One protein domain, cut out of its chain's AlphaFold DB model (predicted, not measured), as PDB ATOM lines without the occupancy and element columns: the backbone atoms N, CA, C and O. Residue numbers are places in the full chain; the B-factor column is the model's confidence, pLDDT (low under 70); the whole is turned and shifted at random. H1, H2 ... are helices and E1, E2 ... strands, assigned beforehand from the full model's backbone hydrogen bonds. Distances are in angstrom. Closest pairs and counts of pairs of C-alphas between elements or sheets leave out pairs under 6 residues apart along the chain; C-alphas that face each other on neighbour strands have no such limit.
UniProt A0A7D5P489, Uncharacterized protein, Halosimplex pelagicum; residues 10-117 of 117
ATOM      1  N   GLY A  10     209.153 152.465  92.558       93.00
ATOM      2  CA  GLY A  10     207.819 152.297  91.972       93.00
ATOM      3  C   GLY A  10     207.833 151.463  90.684       93.00
ATOM      4  O   GLY A  10     207.200 150.409  90.643       93.00
ATOM      5  N   PRO A  11     208.553 151.900  89.636       92.81
ATOM      6  CA  PRO A  11     208.731 151.125  88.411       92.81
ATOM      7  C   PRO A  11     209.340 149.744  88.655       92.81
ATOM      8  O   PRO A  11     208.879 148.779  88.050       92.81
ATOM      9  N   ALA A  12     210.312 149.631  89.567       95.75
ATOM     10  CA  ALA A  12     210.910 148.347  89.916       95.75
ATOM     11  C   ALA A  12     209.877 147.376  90.510       95.75
ATOM     12  O   ALA A  12     209.806 146.227  90.080       95.75
ATOM     13  N   ALA A  13     209.023 147.839  91.430       96.44
ATOM     14  CA  ALA A  13     207.960 147.020  92.007       96.44
ATOM     15  C   ALA A  13     206.928 146.576  90.957       96.44
ATOM     16  O   ALA A  13     206.555 145.403  90.917       96.44
ATOM     17  N   VAL A  14     206.498 147.484  90.072       97.06
ATOM     18  CA  VAL A  14     205.578 147.145  88.971       97.06
ATOM     19  C   VAL A  14     206.218 146.113  88.042       97.06
ATOM     20  O   VAL A  14     205.610 145.082  87.769       97.06
ATOM     21  N   GLY A  15     207.455 146.352  87.598       97.06
ATOM     22  CA  GLY A  15     208.185 145.450  86.709       97.06
ATOM     23  C   GLY A  15     208.414 144.069  87.321       97.06
ATOM     24  O   GLY A  15     208.209 143.064  86.644       97.06
ATOM     25  N   ALA A  16     208.754 144.002  88.610       98.06
ATOM     26  CA  ALA A  16     208.912 142.743  89.331       98.06
ATOM     27  C   ALA A  16     207.600 141.947  89.398       98.06
ATOM     28  O   ALA A  16     207.604 140.742  89.149       98.06
ATOM     29  N   LEU A  17     206.469 142.606  89.673       98.44
ATOM     30  CA  LEU A  17     205.158 141.948  89.688       98.44
ATOM     31  C   LEU A  17     204.736 141.476  88.290       98.44
ATOM     32  O   LEU A  17     204.245 140.359  88.153       98.44
ATOM     33  N   VAL A  18     204.967 142.278  87.246       98.31
ATOM     34  CA  VAL A  18     204.718 141.861  85.853       98.31
ATOM     35  C   VAL A  18     205.590 140.660  85.483       98.31
ATOM     36  O   VAL A  18     205.088 139.691  84.916       98.31
ATOM     37  N   GLY A  19     206.875 140.688  85.842       98.31
ATOM     38  CA  GLY A  19     207.791 139.569  85.643       98.31
ATOM     39  C   GLY A  19     207.320 138.309  86.367       98.31
ATOM     40  O   GLY A  19     207.279 137.240  85.769       98.31
ATOM     41  N   LEU A  20     206.876 138.432  87.620       98.38
ATOM     42  CA  LEU A  20     206.325 137.320  88.395       98.38
ATOM     43  C   LEU A  20     205.033 136.761  87.779       98.38
ATOM     44  O   LEU A  20     204.866 135.542  87.714       98.38
ATOM     45  N   ALA A  21     204.137 137.621  87.289       98.19
ATOM     46  CA  ALA A  21     202.955 137.187  86.549       98.19
ATOM     47  C   ALA A  21     203.354 136.401  85.288       98.19
ATOM     48  O   ALA A  21     202.897 135.280  85.082       98.19
ATOM     49  N   GLY A  22     204.293 136.925  84.496       98.19
ATOM     50  CA  GLY A  22     204.822 136.223  83.324       98.19
ATOM     51  C   GLY A  22     205.453 134.872  83.673       98.19
ATOM     52  O   GLY A  22     205.150 133.868  83.037       98.19
ATOM     53  N   LEU A  23     206.276 134.813  84.720       98.12
ATOM     54  CA  LEU A  23     206.902 133.569  85.172       98.12
ATOM     55  C   LEU A  23     205.863 132.539  85.626       98.12
ATOM     56  O   LEU A  23     205.936 131.382  85.228       98.12
ATOM     57  N   THR A  24     204.874 132.948  86.420       96.81
ATOM     58  CA  THR A  24     203.806 132.040  86.874       96.81
ATOM     59  C   THR A  24     202.955 131.525  85.715       96.81
ATOM     60  O   THR A  24     202.608 130.347  85.705       96.81
ATOM     61  N   PHE A  25     202.692 132.351  84.699       97.06
ATOM     62  CA  PHE A  25     202.054 131.906  83.459       97.06
ATOM     63  C   PHE A  25     202.893 130.853  82.723       97.06
ATOM     64  O   PHE A  25     202.374 129.803  82.350       97.06
ATOM     65  N   LEU A  26     204.194 131.107  82.551       97.94
ATOM     66  CA  LEU A  26     205.112 130.196  81.855       97.94
ATOM     67  C   LEU A  26     205.328 128.870  82.600       97.94
ATOM     68  O   LEU A  26     205.694 127.876  81.974       97.94
ATOM     69  N   LEU A  27     205.098 128.841  83.914       96.88
ATOM     70  CA  LEU A  27     205.211 127.639  84.740       96.88
ATOM     71  C   LEU A  27     203.979 126.726  84.684       96.88
ATOM     72  O   LEU A  27     204.119 125.545  84.985       96.88
ATOM     73  N   GLU A  28     202.802 127.215  84.273       95.50
ATOM     74  CA  GLU A  28     201.562 126.421  84.185       95.50
ATOM     75  C   GLU A  28     201.712 125.033  83.516       95.50
ATOM     76  O   GLU A  28     201.158 124.078  84.056       95.50
ATOM     77  N   PRO A  29     202.438 124.846  82.389       95.88
ATOM     78  CA  PRO A  29     202.558 123.525  81.762       95.88
ATOM     79  C   PRO A  29     203.429 122.526  82.541       95.88
ATOM     80  O   PRO A  29     203.345 121.328  82.279       95.88
ATOM     81  N   VAL A  30     204.281 122.993  83.459       97.25
ATOM     82  CA  VAL A  30     205.268 122.157  84.175       97.25
ATOM     83  C   VAL A  30     205.042 122.109  85.687       97.25
ATOM     84  O   VAL A  30     205.580 121.232  86.362       97.25
ATOM     85  N   VAL A  31     204.227 123.014  86.231       95.81
ATOM     86  CA  VAL A  31     203.887 123.102  87.653       95.81
ATOM     87  C   VAL A  31     202.395 122.841  87.833       95.81
ATOM     88  O   VAL A  31     201.550 123.570  87.321       95.81
ATOM     89  N   GLY A  32     202.062 121.801  88.601       94.50
ATOM     90  CA  GLY A  32     200.680 121.530  89.002       94.50
ATOM     91  C   GLY A  32     200.124 122.574  89.987       94.50
ATOM     92  O   GLY A  32     200.835 123.486  90.407       94.50
ATOM     93  N   PRO A  33     198.855 122.446  90.415       95.88
ATOM     94  CA  PRO A  33     198.243 123.386  91.352       95.88
ATOM     95  C   PRO A  33     199.047 123.564  92.652       95.88
ATOM     96  O   PRO A  33     199.302 122.601  93.389       95.88
ATOM     97  N   VAL A  34     199.389 124.816  92.947       94.19
ATOM     98  CA  VAL A  34     200.224 125.227  94.082       94.19
ATOM     99  C   VAL A  34     199.334 125.521  95.296       94.19
ATOM    100  O   VAL A  34     198.275 126.138  95.134       94.19
ATOM    101  N   PRO A  35     199.710 125.086  96.512       94.38
ATOM    102  CA  PRO A  35     198.974 125.445  97.718       94.38
ATOM    103  C   PRO A  35     199.136 126.938  98.036       94.38
ATOM    104  O   PRO A  35     200.254 127.435  98.164       94.38
ATOM    105  N   VAL A  36     198.019 127.645  98.202       90.62
ATOM    106  CA  VAL A  36     197.974 129.033  98.683       90.62
ATOM    107  C   VAL A  36     196.957 129.098  99.817       90.62
ATOM    108  O   VAL A  36     195.746 129.069  99.593       90.62
ATOM    109  N   GLY A  37     197.452 129.110 101.058       88.69
ATOM    110  CA  GLY A  37     196.607 128.895 102.233       88.69
ATOM    111  C   GLY A  37     195.917 127.526 102.166       88.69
ATOM    112  O   GLY A  37     196.578 126.510 101.974       88.69
ATOM    113  N   GLY A  38     194.587 127.501 102.294       89.19
ATOM    114  CA  GLY A  38     193.776 126.281 102.168       89.19
ATOM    115  C   GLY A  38     193.379 125.904 100.733       89.19
ATOM    116  O   GLY A  38     192.632 124.946 100.547       89.19
ATOM    117  N   LEU A  39     193.825 126.653  99.719       89.50
ATOM    118  CA  LEU A  39     193.404 126.481  98.327       89.50
ATOM    119  C   LEU A  39     194.497 125.823  97.483       89.50
ATOM    120  O   LEU A  39     195.685 126.039  97.712       89.50
ATOM    121  N   ARG A  40     194.095 125.076  96.447       94.50
ATOM    122  CA  ARG A  40     194.995 124.655  95.362       94.50
ATOM    123  C   ARG A  40     194.752 125.535  94.150       94.50
ATOM    124  O   ARG A  40     193.702 125.439  93.517       94.50
ATOM    125  N   VAL A  41     195.712 126.395  93.836       93.88
ATOM    126  CA  VAL A  41     195.565 127.413  92.795       93.88
ATOM    127  C   VAL A  41     196.451 127.056  91.609       93.88
ATOM    128  O   VAL A  41     197.629 126.741  91.768       93.88
ATOM    129  N   ARG A  42     195.880 127.089  90.404       94.62
ATOM    130  CA  ARG A  42     196.648 126.904  89.169       94.62
ATOM    131  C   ARG A  42     197.590 128.100  88.947       94.62
ATOM    132  O   ARG A  42     197.127 129.233  89.120       94.62
ATOM    133  N   PRO A  43     198.857 127.894  88.549       95.94
ATOM    134  CA  PRO A  43     199.786 128.983  88.223       95.94
ATOM    135  C   PRO A  43     199.214 130.082  87.309       95.94
ATOM    136  O   PRO A  43     199.421 131.264  87.573       95.94
ATOM    137  N   VAL A  44     198.404 129.737  86.306       95.62
ATOM    138  CA  VAL A  44     197.743 130.694  85.402       95.62
ATOM    139  C   VAL A  44     196.763 131.622  86.127       95.62
ATOM    140  O   VAL A  44     196.665 132.805  85.799       95.62
ATOM    141  N   ALA A  45     196.064 131.120  87.149       94.19
ATOM    142  CA  ALA A  45     195.168 131.937  87.961       94.19
ATOM    143  C   ALA A  45     195.965 132.889  88.868       94.19
ATOM    144  O   ALA A  45     195.584 134.050  89.021       94.19
ATOM    145  N   LEU A  46     197.105 132.430  89.401       95.25
ATOM    146  CA  LEU A  46     198.039 133.290  90.135       95.25
ATOM    147  C   LEU A  46     198.620 134.379  89.235       95.25
ATOM    148  O   LEU A  46     198.632 135.538  89.637       95.25
ATOM    149  N   SER A  47     199.015 134.039  88.007       97.38
ATOM    150  CA  SER A  47     199.486 135.007  87.013       97.38
ATOM    151  C   SER A  47     198.473 136.126  86.796       97.38
ATOM    152  O   SER A  47     198.818 137.302  86.899       97.38
ATOM    153  N   ALA A  48     197.209 135.775  86.537       96.88
ATOM    154  CA  ALA A  48     196.157 136.763  86.314       96.88
ATOM    155  C   ALA A  48     195.946 137.675  87.537       96.88
ATOM    156  O   ALA A  48     195.819 138.891  87.388       96.88
ATOM    157  N   ALA A  49     195.960 137.109  88.750       96.62
ATOM    158  CA  ALA A  49     195.823 137.875  89.987       96.62
ATOM    159  C   ALA A  49     197.015 138.819  90.228       96.62
ATOM    160  O   ALA A  49     196.825 140.001  90.515       96.62
ATOM    161  N   VAL A  50     198.247 138.325  90.066       98.00
ATOM    162  CA  VAL A  50     199.472 139.124  90.227       98.00
ATOM    163  C   VAL A  50     199.532 140.233  89.178       98.00
ATOM    164  O   VAL A  50     199.866 141.371  89.512       98.00
ATOM    165  N   LEU A  51     199.143 139.948  87.932       98.31
ATOM    166  CA  LEU A  51     199.068 140.950  86.872       98.31
ATOM    167  C   LEU A  51     198.057 142.052  87.207       98.31
ATOM    168  O   LEU A  51     198.364 143.230  87.024       98.31
ATOM    169  N   ALA A  52     196.882 141.701  87.740       98.38
ATOM    170  CA  ALA A  52     195.892 142.686  88.174       98.38
ATOM    171  C   ALA A  52     196.471 143.640  89.234       98.38
ATOM    172  O   ALA A  52     196.335 144.859  89.111       98.38
ATOM    173  N   VAL A  53     197.190 143.104  90.227       98.50
ATOM    174  CA  VAL A  53     197.881 143.908  91.253       98.50
ATOM    175  C   VAL A  53     198.955 144.801  90.627       98.50
ATOM    176  O   VAL A  53     199.024 145.989  90.948       98.50
ATOM    177  N   ALA A  54     199.762 144.265  89.708       98.56
ATOM    178  CA  ALA A  54     200.798 145.023  89.012       98.56
ATOM    179  C   ALA A  54     200.212 146.211  88.233       98.56
ATOM    180  O   ALA A  54     200.750 147.317  88.284       98.56
ATOM    181  N   LEU A  55     199.081 146.000  87.555       98.44
ATOM    182  CA  LEU A  55     198.368 147.032  86.808       98.44
ATOM    183  C   LEU A  55     197.802 148.109  87.740       98.44
ATOM    184  O   LEU A  55     198.031 149.294  87.508       98.44
ATOM    185  N   LEU A  56     197.140 147.729  88.834       98.62
ATOM    186  CA  LEU A  56     196.626 148.692  89.815       98.62
ATOM    187  C   LEU A  56     197.753 149.517  90.455       98.62
ATOM    188  O   LEU A  56     197.636 150.738  90.575       98.62
ATOM    189  N   LEU A  57     198.879 148.882  90.796       98.50
ATOM    190  CA  LEU A  57     200.065 149.591  91.277       98.50
ATOM    191  C   LEU A  57     200.623 150.532  90.200       98.50
ATOM    192  O   LEU A  57     200.922 151.692  90.488       98.50
ATOM    193  N   GLY A  58     200.715 150.061  88.956       98.19
ATOM    194  CA  GLY A  58     201.123 150.860  87.804       98.19
ATOM    195  C   GLY A  58     200.258 152.107  87.633       98.19
ATOM    196  O   GLY A  58     200.794 153.192  87.411       98.19
ATOM    197  N   ALA A  59     198.944 151.996  87.838       98.38
ATOM    198  CA  ALA A  59     198.025 153.130  87.785       98.38
ATOM    199  C   ALA A  59     198.422 154.223  88.787       98.38
ATOM    200  O   ALA A  59     198.558 155.391  88.416       98.38
ATOM    201  N   VAL A  60     198.691 153.833  90.037       98.31
ATOM    202  CA  VAL A  60     199.147 154.748  91.095       98.31
ATOM    203  C   VAL A  60     200.507 155.359  90.747       98.31
ATOM    204  O   VAL A  60     200.684 156.575  90.858       98.31
ATOM    205  N   VAL A  61     201.466 154.550  90.286       98.00
ATOM    206  CA  VAL A  61     202.816 155.015  89.922       98.00
ATOM    207  C   VAL A  61     202.763 156.034  88.779       98.00
ATOM    208  O   VAL A  61     203.355 157.110  88.893       98.00
ATOM    209  N   PHE A  62     202.031 155.750  87.700       96.81
ATOM    210  CA  PHE A  62     201.896 156.672  86.569       96.81
ATOM    211  C   PHE A  62     201.116 157.935  86.932       96.81
ATOM    212  O   PHE A  62     201.468 159.020  86.459       96.81
ATOM    213  N   TYR A  63     200.102 157.823  87.795       97.69
ATOM    214  CA  TYR A  63     199.344 158.978  88.273       97.69
ATOM    215  C   TYR A  63     200.256 159.957  89.020       97.69
ATOM    216  O   TYR A  63     200.297 161.142  88.686       97.69
ATOM    217  N   ARG A  64     201.069 159.447  89.954       96.81
ATOM    218  CA  ARG A  64     202.024 160.254  90.736       96.81
ATOM    219  C   ARG A  64     203.115 160.911  89.884       96.81
ATOM    220  O   ARG A  64     203.699 161.894  90.319       96.81
ATOM    221  N   ARG A  65     203.366 160.404  88.675       94.75
ATOM    222  CA  ARG A  65     204.329 160.958  87.704       94.75
ATOM    223  C   ARG A  65     203.701 161.911  86.684       94.75
ATOM    224  O   ARG A  65     204.339 162.252  85.692       94.75
ATOM    225  N   GLY A  66     202.431 162.282  86.854       96.38
ATOM    226  CA  GLY A  66     201.715 163.154  85.916       96.38
ATOM    227  C   GLY A  66     201.361 162.493  84.575       96.38
ATOM    228  O   GLY A  66     200.865 163.156  83.664       96.38
ATOM    229  N   ARG A  67     201.552 161.175  84.428       95.00
ATOM    230  CA  ARG A  67     201.312 160.427  83.181       95.00
ATOM    231  C   ARG A  67     199.869 159.914  83.124       95.00
ATOM    232  O   ARG A  67     199.616 158.712  83.137       95.00
ATOM    233  N   ARG A  68     198.905 160.838  83.040       95.19
ATOM    234  CA  ARG A  68     197.462 160.557  83.216       95.19
ATOM    235  C   ARG A  68     196.889 159.457  82.313       95.19
ATOM    236  O   ARG A  68     196.135 158.630  82.802       95.19
ATOM    237  N   LEU A  69     197.234 159.415  81.022       94.56
ATOM    238  CA  LEU A  69     196.698 158.377  80.117       94.56
ATOM    239  C   LEU A  69     197.247 156.987  80.435       94.56
ATOM    240  O   LEU A  69     196.497 156.022  80.415       94.56
ATOM    241  N   PHE A  70     198.527 156.894  80.800       95.12
ATOM    242  CA  PHE A  70     199.119 155.635  81.248       95.12
ATOM    243  C   PHE A  70     198.500 155.169  82.565       95.12
ATOM    244  O   PHE A  70     198.214 153.984  82.712       95.12
ATOM    245  N   ALA A  71     198.242 156.102  83.487       97.25
ATOM    246  CA  ALA A  71     197.543 155.820  84.735       97.25
ATOM    247  C   ALA A  71     196.123 155.292  84.485       97.25
ATOM    248  O   ALA A  71     195.737 154.282  85.065       97.25
ATOM    249  N   LEU A  72     195.377 155.933  83.577       97.44
ATOM    250  CA  LEU A  72     194.045 155.487  83.170       97.44
ATOM    251  C   LEU A  72     194.084 154.102  82.531       97.44
ATOM    252  O   LEU A  72     193.296 153.250  82.923       97.44
ATOM    253  N   ALA A  73     195.014 153.858  81.605       97.12
ATOM    254  CA  ALA A  73     195.159 152.553  80.976       97.12
ATOM    255  C   ALA A  73     195.364 151.462  82.031       97.12
ATOM    256  O   ALA A  73     194.580 150.522  82.122       97.12
ATOM    257  N   HIS A  74     196.353 151.640  82.902       98.06
ATOM    258  CA  HIS A  74     196.647 150.693  83.971       98.06
ATOM    259  C   HIS A  74     195.476 150.504  84.945       98.06
ATOM    260  O   HIS A  74     195.202 149.378  85.349       98.06
ATOM    261  N   GLY A  75     194.753 151.575  85.282       98.31
ATOM    262  CA  GLY A  75     193.571 151.498  86.141       98.31
ATOM    263  C   GLY A  75     192.441 150.693  85.501       98.31
ATOM    264  O   GLY A  75     191.901 149.788  86.131       98.31
ATOM    265  N   VAL A  76     192.128 150.970  84.233       98.38
ATOM    266  CA  VAL A  76     191.106 150.253  83.454       98.38
ATOM    267  C   VAL A  76     191.449 148.770  83.335       98.38
ATOM    268  O   VAL A  76     190.632 147.923  83.694       98.38
ATOM    269  N   PHE A  77     192.665 148.446  82.885       97.81
ATOM    270  CA  PHE A  77     193.097 147.056  82.746       97.81
ATOM    271  C   PHE A  77     193.170 146.348  84.106       97.81
ATOM    272  O   PHE A  77     192.735 145.205  84.215       97.81
ATOM    273  N   GLY A  78     193.662 147.020  85.150       98.38
ATOM    274  CA  GLY A  78     193.744 146.464  86.503       98.38
ATOM    275  C   GLY A  78     192.371 146.131  87.088       98.38
ATOM    276  O   GLY A  78     192.179 145.036  87.618       98.38
ATOM    277  N   LEU A  79     191.391 147.025  86.936       98.50
ATOM    278  CA  LEU A  79     190.010 146.786  87.370       98.50
ATOM    279  C   LEU A  79     189.334 145.676  86.560       98.50
ATOM    280  O   LEU A  79     188.695 144.802  87.145       98.50
ATOM    281  N   ALA A  80     189.511 145.671  85.237       98.31
ATOM    282  CA  ALA A  80     188.969 144.631  84.371       98.31
ATOM    283  C   ALA A  80     189.492 143.237  84.754       98.31
ATOM    284  O   ALA A  80     188.704 142.317  84.988       98.31
ATOM    285  N   TRP A  81     190.814 143.093  84.897       97.75
ATOM    286  CA  TRP A  81     191.440 141.841  85.322       97.75
ATOM    287  C   TRP A  81     191.027 141.432  86.735       97.75
ATOM    288  O   TRP A  81     190.764 140.253  86.964       97.75
ATOM    289  N   THR A  82     190.892 142.385  87.662       98.25
ATOM    290  CA  THR A  82     190.371 142.107  89.011       98.25
ATOM    291  C   THR A  82     188.960 141.526  88.945       98.25
ATOM    292  O   THR A  82     188.688 140.521  89.596       98.25
ATOM    293  N   GLY A  83     188.077 142.104  88.124       98.25
ATOM    294  CA  GLY A  83     186.723 141.589  87.912       98.25
ATOM    295  C   GLY A  83     186.711 140.180  87.315       98.25
ATOM    296  O   GLY A  83     185.995 139.313  87.808       98.25
ATOM    297  N   ILE A  84     187.551 139.912  86.311       97.88
ATOM    298  CA  ILE A  84     187.674 138.580  85.695       97.88
ATOM    299  C   ILE A  84     188.159 137.546  86.720       97.88
ATOM    300  O   ILE A  84     187.548 136.484  86.862       97.88
ATOM    301  N   VAL A  85     189.228 137.856  87.459       96.75
ATOM    302  CA  VAL A  85     189.800 136.967  88.481       96.75
ATOM    303  C   VAL A  85     188.790 136.712  89.596       96.75
ATOM    304  O   VAL A  85     188.513 135.556  89.914       96.75
ATOM    305  N   LEU A  86     188.204 137.771  90.161       96.94
ATOM    306  CA  LEU A  86     187.267 137.654  91.274       96.94
ATOM    307  C   LEU A  86     185.980 136.946  90.851       96.94
ATOM    308  O   LEU A  86     185.534 136.041  91.548       96.94
ATOM    309  N   GLY A  87     185.419 137.310  89.695       97.12
ATOM    310  CA  GLY A  87     184.232 136.670  89.137       97.12
ATOM    311  C   GLY A  87     184.440 135.177  88.902       97.12
ATOM    312  O   GLY A  87     183.581 134.380  89.268       97.12
ATOM    313  N   THR A  88     185.612 134.785  88.396       94.81
ATOM    314  CA  THR A  88     185.983 133.368  88.266       94.81
ATOM    315  C   THR A  88     186.095 132.692  89.634       94.81
ATOM    316  O   THR A  88     185.535 131.617  89.832       94.81
ATOM    317  N   ALA A  89     186.779 133.326  90.590       92.19
ATOM    318  CA  ALA A  89     187.039 132.754  91.909       92.19
ATOM    319  C   ALA A  89     185.760 132.501  92.724       92.19
ATOM    320  O   ALA A  89     185.681 131.501  93.433       92.19
ATOM    321  N   ILE A  90     184.759 133.379  92.610       95.44
ATOM    322  CA  ILE A  90     183.478 133.251  93.327       95.44
ATOM    323  C   ILE A  90     182.376 132.583  92.487       95.44
ATOM    324  O   ILE A  90     181.233 132.515  92.930       95.44
ATOM    325  N   GLY A  91     182.682 132.141  91.261       95.56
ATOM    326  CA  GLY A  91     181.701 131.542  90.350       95.56
ATOM    327  C   GLY A  91     180.613 132.509  89.859       95.56
ATOM    328  O   GLY A  91     179.525 132.074  89.487       95.56
ATOM    329  N   SER A  92     180.874 133.820  89.856       97.81
ATOM    330  CA  SER A  92     179.918 134.838  89.406       97.81
ATOM    331  C   SER A  92     180.141 135.209  87.942       97.81
ATOM    332  O   SER A  92     181.026 136.003  87.604       97.81
ATOM    333  N   GLY A  93     179.276 134.685  87.070       97.38
ATOM    334  CA  GLY A  93     179.268 135.026  85.646       97.38
ATOM    335  C   GLY A  93     179.054 136.521  85.389       97.38
ATOM    336  O   GLY A  93     179.692 137.081  84.504       97.38
ATOM    337  N   THR A  94     178.231 137.192  86.199       98.31
ATOM    338  CA  THR A  94     177.968 138.634  86.068       98.31
ATOM    339  C   THR A  94     179.209 139.475  86.356       98.31
ATOM    340  O   THR A  94     179.510 140.388  85.593       98.31
ATOM    341  N   VAL A  95     179.952 139.170  87.427       98.25
ATOM    342  CA  VAL A  95     181.184 139.906  87.771       98.25
ATOM    343  C   VAL A  95     182.268 139.655  86.724       98.25
ATOM    344  O   VAL A  95     182.916 140.600  86.271       98.25
ATOM    345  N   LEU A  96     182.417 138.400  86.287       97.75
ATOM    346  CA  LEU A  96     183.355 138.028  85.229       97.75
ATOM    347  C   LEU A  96     183.036 138.772  83.926       97.75
ATOM    348  O   LEU A  96     183.912 139.429  83.364       97.75
ATOM    349  N   LEU A  97     181.781 138.708  83.471       98.44
ATOM    350  CA  LEU A  97     181.331 139.383  82.256       98.44
ATOM    351  C   LEU A  97     181.475 140.900  82.379       98.44
ATOM    352  O   LEU A  97     181.928 141.542  81.437       98.44
ATOM    353  N   GLY A  98     181.163 141.469  83.544       98.50
ATOM    354  CA  GLY A  98     181.397 142.881  83.832       98.50
ATOM    355  C   GLY A  98     182.865 143.265  83.644       98.50
ATOM    356  O   GLY A  98     183.154 144.248  82.967       98.50
ATOM    357  N   GLY A  99     183.800 142.452  84.150       98.12
ATOM    358  CA  GLY A  99     185.236 142.641  83.925       98.12
ATOM    359  C   GLY A  99     185.621 142.610  82.440       98.12
ATOM    360  O   GLY A  99     186.357 143.482  81.978       98.12
ATOM    361  N   VAL A 100     185.069 141.666  81.667       98.25
ATOM    362  CA  VAL A 100     185.273 141.587  80.206       98.25
ATOM    363  C   VAL A 100     184.706 142.816  79.486       98.25
ATOM    364  O   VAL A 100     185.359 143.370  78.604       98.25
ATOM    365  N   VAL A 101     183.520 143.291  79.869       98.56
ATOM    366  CA  VAL A 101     182.915 144.500  79.289       98.56
ATOM    367  C   VAL A 101     183.774 145.728  79.584       98.56
ATOM    368  O   VAL A 101     184.048 146.505  78.669       98.56
ATOM    369  N   VAL A 102     184.253 145.880  80.822       98.31
ATOM    370  CA  VAL A 102     185.173 146.965  81.203       98.31
ATOM    371  C   VAL A 102     186.462 146.896  80.388       98.31
ATOM    372  O   VAL A 102     186.935 147.935  79.934       98.31
ATOM    373  N   LEU A 103     187.000 145.697  80.142       97.69
ATOM    374  CA  LEU A 103     188.179 145.513  79.294       97.69
ATOM    375  C   LEU A 103     187.936 146.046  77.875       97.69
ATOM    376  O   LEU A 103     188.703 146.872  77.385       97.69
ATOM    377  N   ILE A 104     186.860 145.598  77.226       98.19
ATOM    378  CA  ILE A 104     186.556 145.940  75.829       98.19
ATOM    379  C   ILE A 104     186.229 147.431  75.689       98.19
ATOM    380  O   ILE A 104     186.830 148.127  74.867       98.19
ATOM    381  N   ALA A 105     185.303 147.937  76.508       97.75
ATOM    382  CA  ALA A 105     184.912 149.345  76.493       97.75
ATOM    383  C   ALA A 105     186.095 150.254  76.859       97.75
ATOM    384  O   ALA A 105     186.308 151.292  76.233       97.75
ATOM    385  N   GLY A 106     186.901 149.823  77.828       96.94
ATOM    386  CA  GLY A 106     188.125 150.483  78.247       96.94
ATOM    387  C   GLY A 106     189.153 150.612  77.126       96.94
ATOM    388  O   GLY A 106     189.668 151.705  76.904       96.94
ATOM    389  N   CYS A 107     189.404 149.541  76.368       96.50
ATOM    390  CA  CYS A 107     190.257 149.589  75.178       96.50
ATOM    391  C   CYS A 107     189.747 150.608  74.149       96.50
ATOM    392  O   CYS A 107     190.533 151.415  73.653       96.50
ATOM    393  N   GLY A 108     188.441 150.604  73.857       96.75
ATOM    394  CA  GLY A 108     187.828 151.558  72.928       96.75
ATOM    395  C   GLY A 108     187.981 153.011  73.387       96.75
ATOM    396  O   GLY A 108     188.407 153.864  72.610       96.75
ATOM    397  N   PHE A 109     187.710 153.276  74.666       96.06
ATOM    398  CA  PHE A 109     187.881 154.597  75.276       96.06
ATOM    399  C   PHE A 109     189.343 155.066  75.255       96.06
ATOM    400  O   PHE A 109     189.632 156.207  74.913       96.06
ATOM    401  N   LEU A 110     190.293 154.196  75.599       94.50
ATOM    402  CA  LEU A 110     191.713 154.554  75.580       94.50
ATOM    403  C   LEU A 110     192.209 154.814  74.154       94.50
ATOM    404  O   LEU A 110     193.001 155.730  73.942       94.50
ATOM    405  N   ALA A 111     191.723 154.041  73.179       95.12
ATOM    406  CA  ALA A 111     192.052 154.232  71.775       95.12
ATOM    407  C   ALA A 111     191.519 155.562  71.225       95.12
ATOM    408  O   ALA A 111     192.217 156.192  70.432       95.12
ATOM    409  N   SER A 112     190.330 156.018  71.643       95.31
ATOM    410  CA  SER A 112     189.835 157.347  71.253       95.31
ATOM    411  C   SER A 112     190.658 158.461  71.901       95.31
ATOM    412  O   SER A 112     191.177 159.323  71.199       95.31
ATOM    413  N   GLN A 113     190.919 158.370  73.208       92.38
ATOM    414  CA  GLN A 113     191.750 159.342  73.933       92.38
ATOM    415  C   GLN A 113     193.180 159.468  73.385       92.38
ATOM    416  O   GLN A 113     193.795 160.523  73.514       92.38
ATOM    417  N   ALA A 114     193.734 158.393  72.821       88.19
ATOM    418  CA  ALA A 114     195.059 158.405  72.209       88.19
ATOM    419  C   ALA A 114     195.084 159.071  70.823       88.19
ATOM    420  O   ALA A 114     196.149 159.495  70.394       88.19
ATOM    421  N   ARG A 115     193.943 159.142  70.127       88.81
ATOM    422  CA  ARG A 115     193.815 159.804  68.817       88.81
ATOM    423  C   ARG A 115     193.562 161.304  68.941       88.81
ATOM    424  O   ARG A 115     193.930 162.046  68.042       88.81
ATOM    425  N   ASP A 116     192.951 161.723  70.044       85.00
ATOM    426  CA  ASP A 116     192.607 163.123  70.315       85.00
ATOM    427  C   ASP A 116     193.776 163.940  70.911       85.00
ATOM    428  O   ASP A 116     193.593 165.096  71.293       85.00
ATOM    429  N   ARG A 117     194.970 163.345  71.041       63.97
ATOM    430  CA  ARG A 117     196.191 163.976  71.569       63.97
ATOM    431  C   ARG A 117     197.282 164.048  70.522       63.97
ATOM    432  O   ARG A 117     198.030 165.045  70.575       63.97
TER     433      ARG A 117
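This is residues 10 to 117 of the 117 residues of an uncharacterized protein of Halosimplex pelagicum (UniProt A0A7D5P489). Four helices lie side by side in one row, in chain order, each running opposite to the next, with the small strand hairpin E1 and E2 beyond one end of H1 and H2. The printed part has 108 residues, in the order H1 E1 E2 H2 H3 H4, mostly helix. It is compact, with a radius of gyration of the C-alphas of 15.0 A, spanning 46 by 34 by 22 A.

H1, residues 10 to 27, touches H2, residues 43 to 64, opposite ways at a shallow tilt of 15 degrees; their closest C-alphas, Ala 21 and Ser 47, are 4.1 A apart. E1, residues 34 to 36, and E2, residues 39 to 41, form an antiparallel hairpin, N 34 and O 41 within hydrogen-bond range at 2.9 A. H2 and H3, residues 68 to 89, form a hairpin and touch, closest at C-alphas Ala 59 and Ala 71, 4.1 A. H3 and H4, residues 93 to 115, form another, closest at C-alphas Gly 87 and Leu 96, 4.2 A. H2 and H4 are apart. In H1, H2, H3 and H4 every O i to N i+4 pair is within hydrogen-bond range.

H1 begins at C-alpha 10 (207.819, 152.297, 91.972); H4, 33.3 A long, ends at C-alpha 115 (193.815, 159.804, 68.817). H1 measures 25.8 A, H2 31.5 A and H3 30.9 A.

C-alphas 38 and 116 are farthest apart, 48.7 A. The printed part has no cut and no long link; residue 117 is under pLDDT 70.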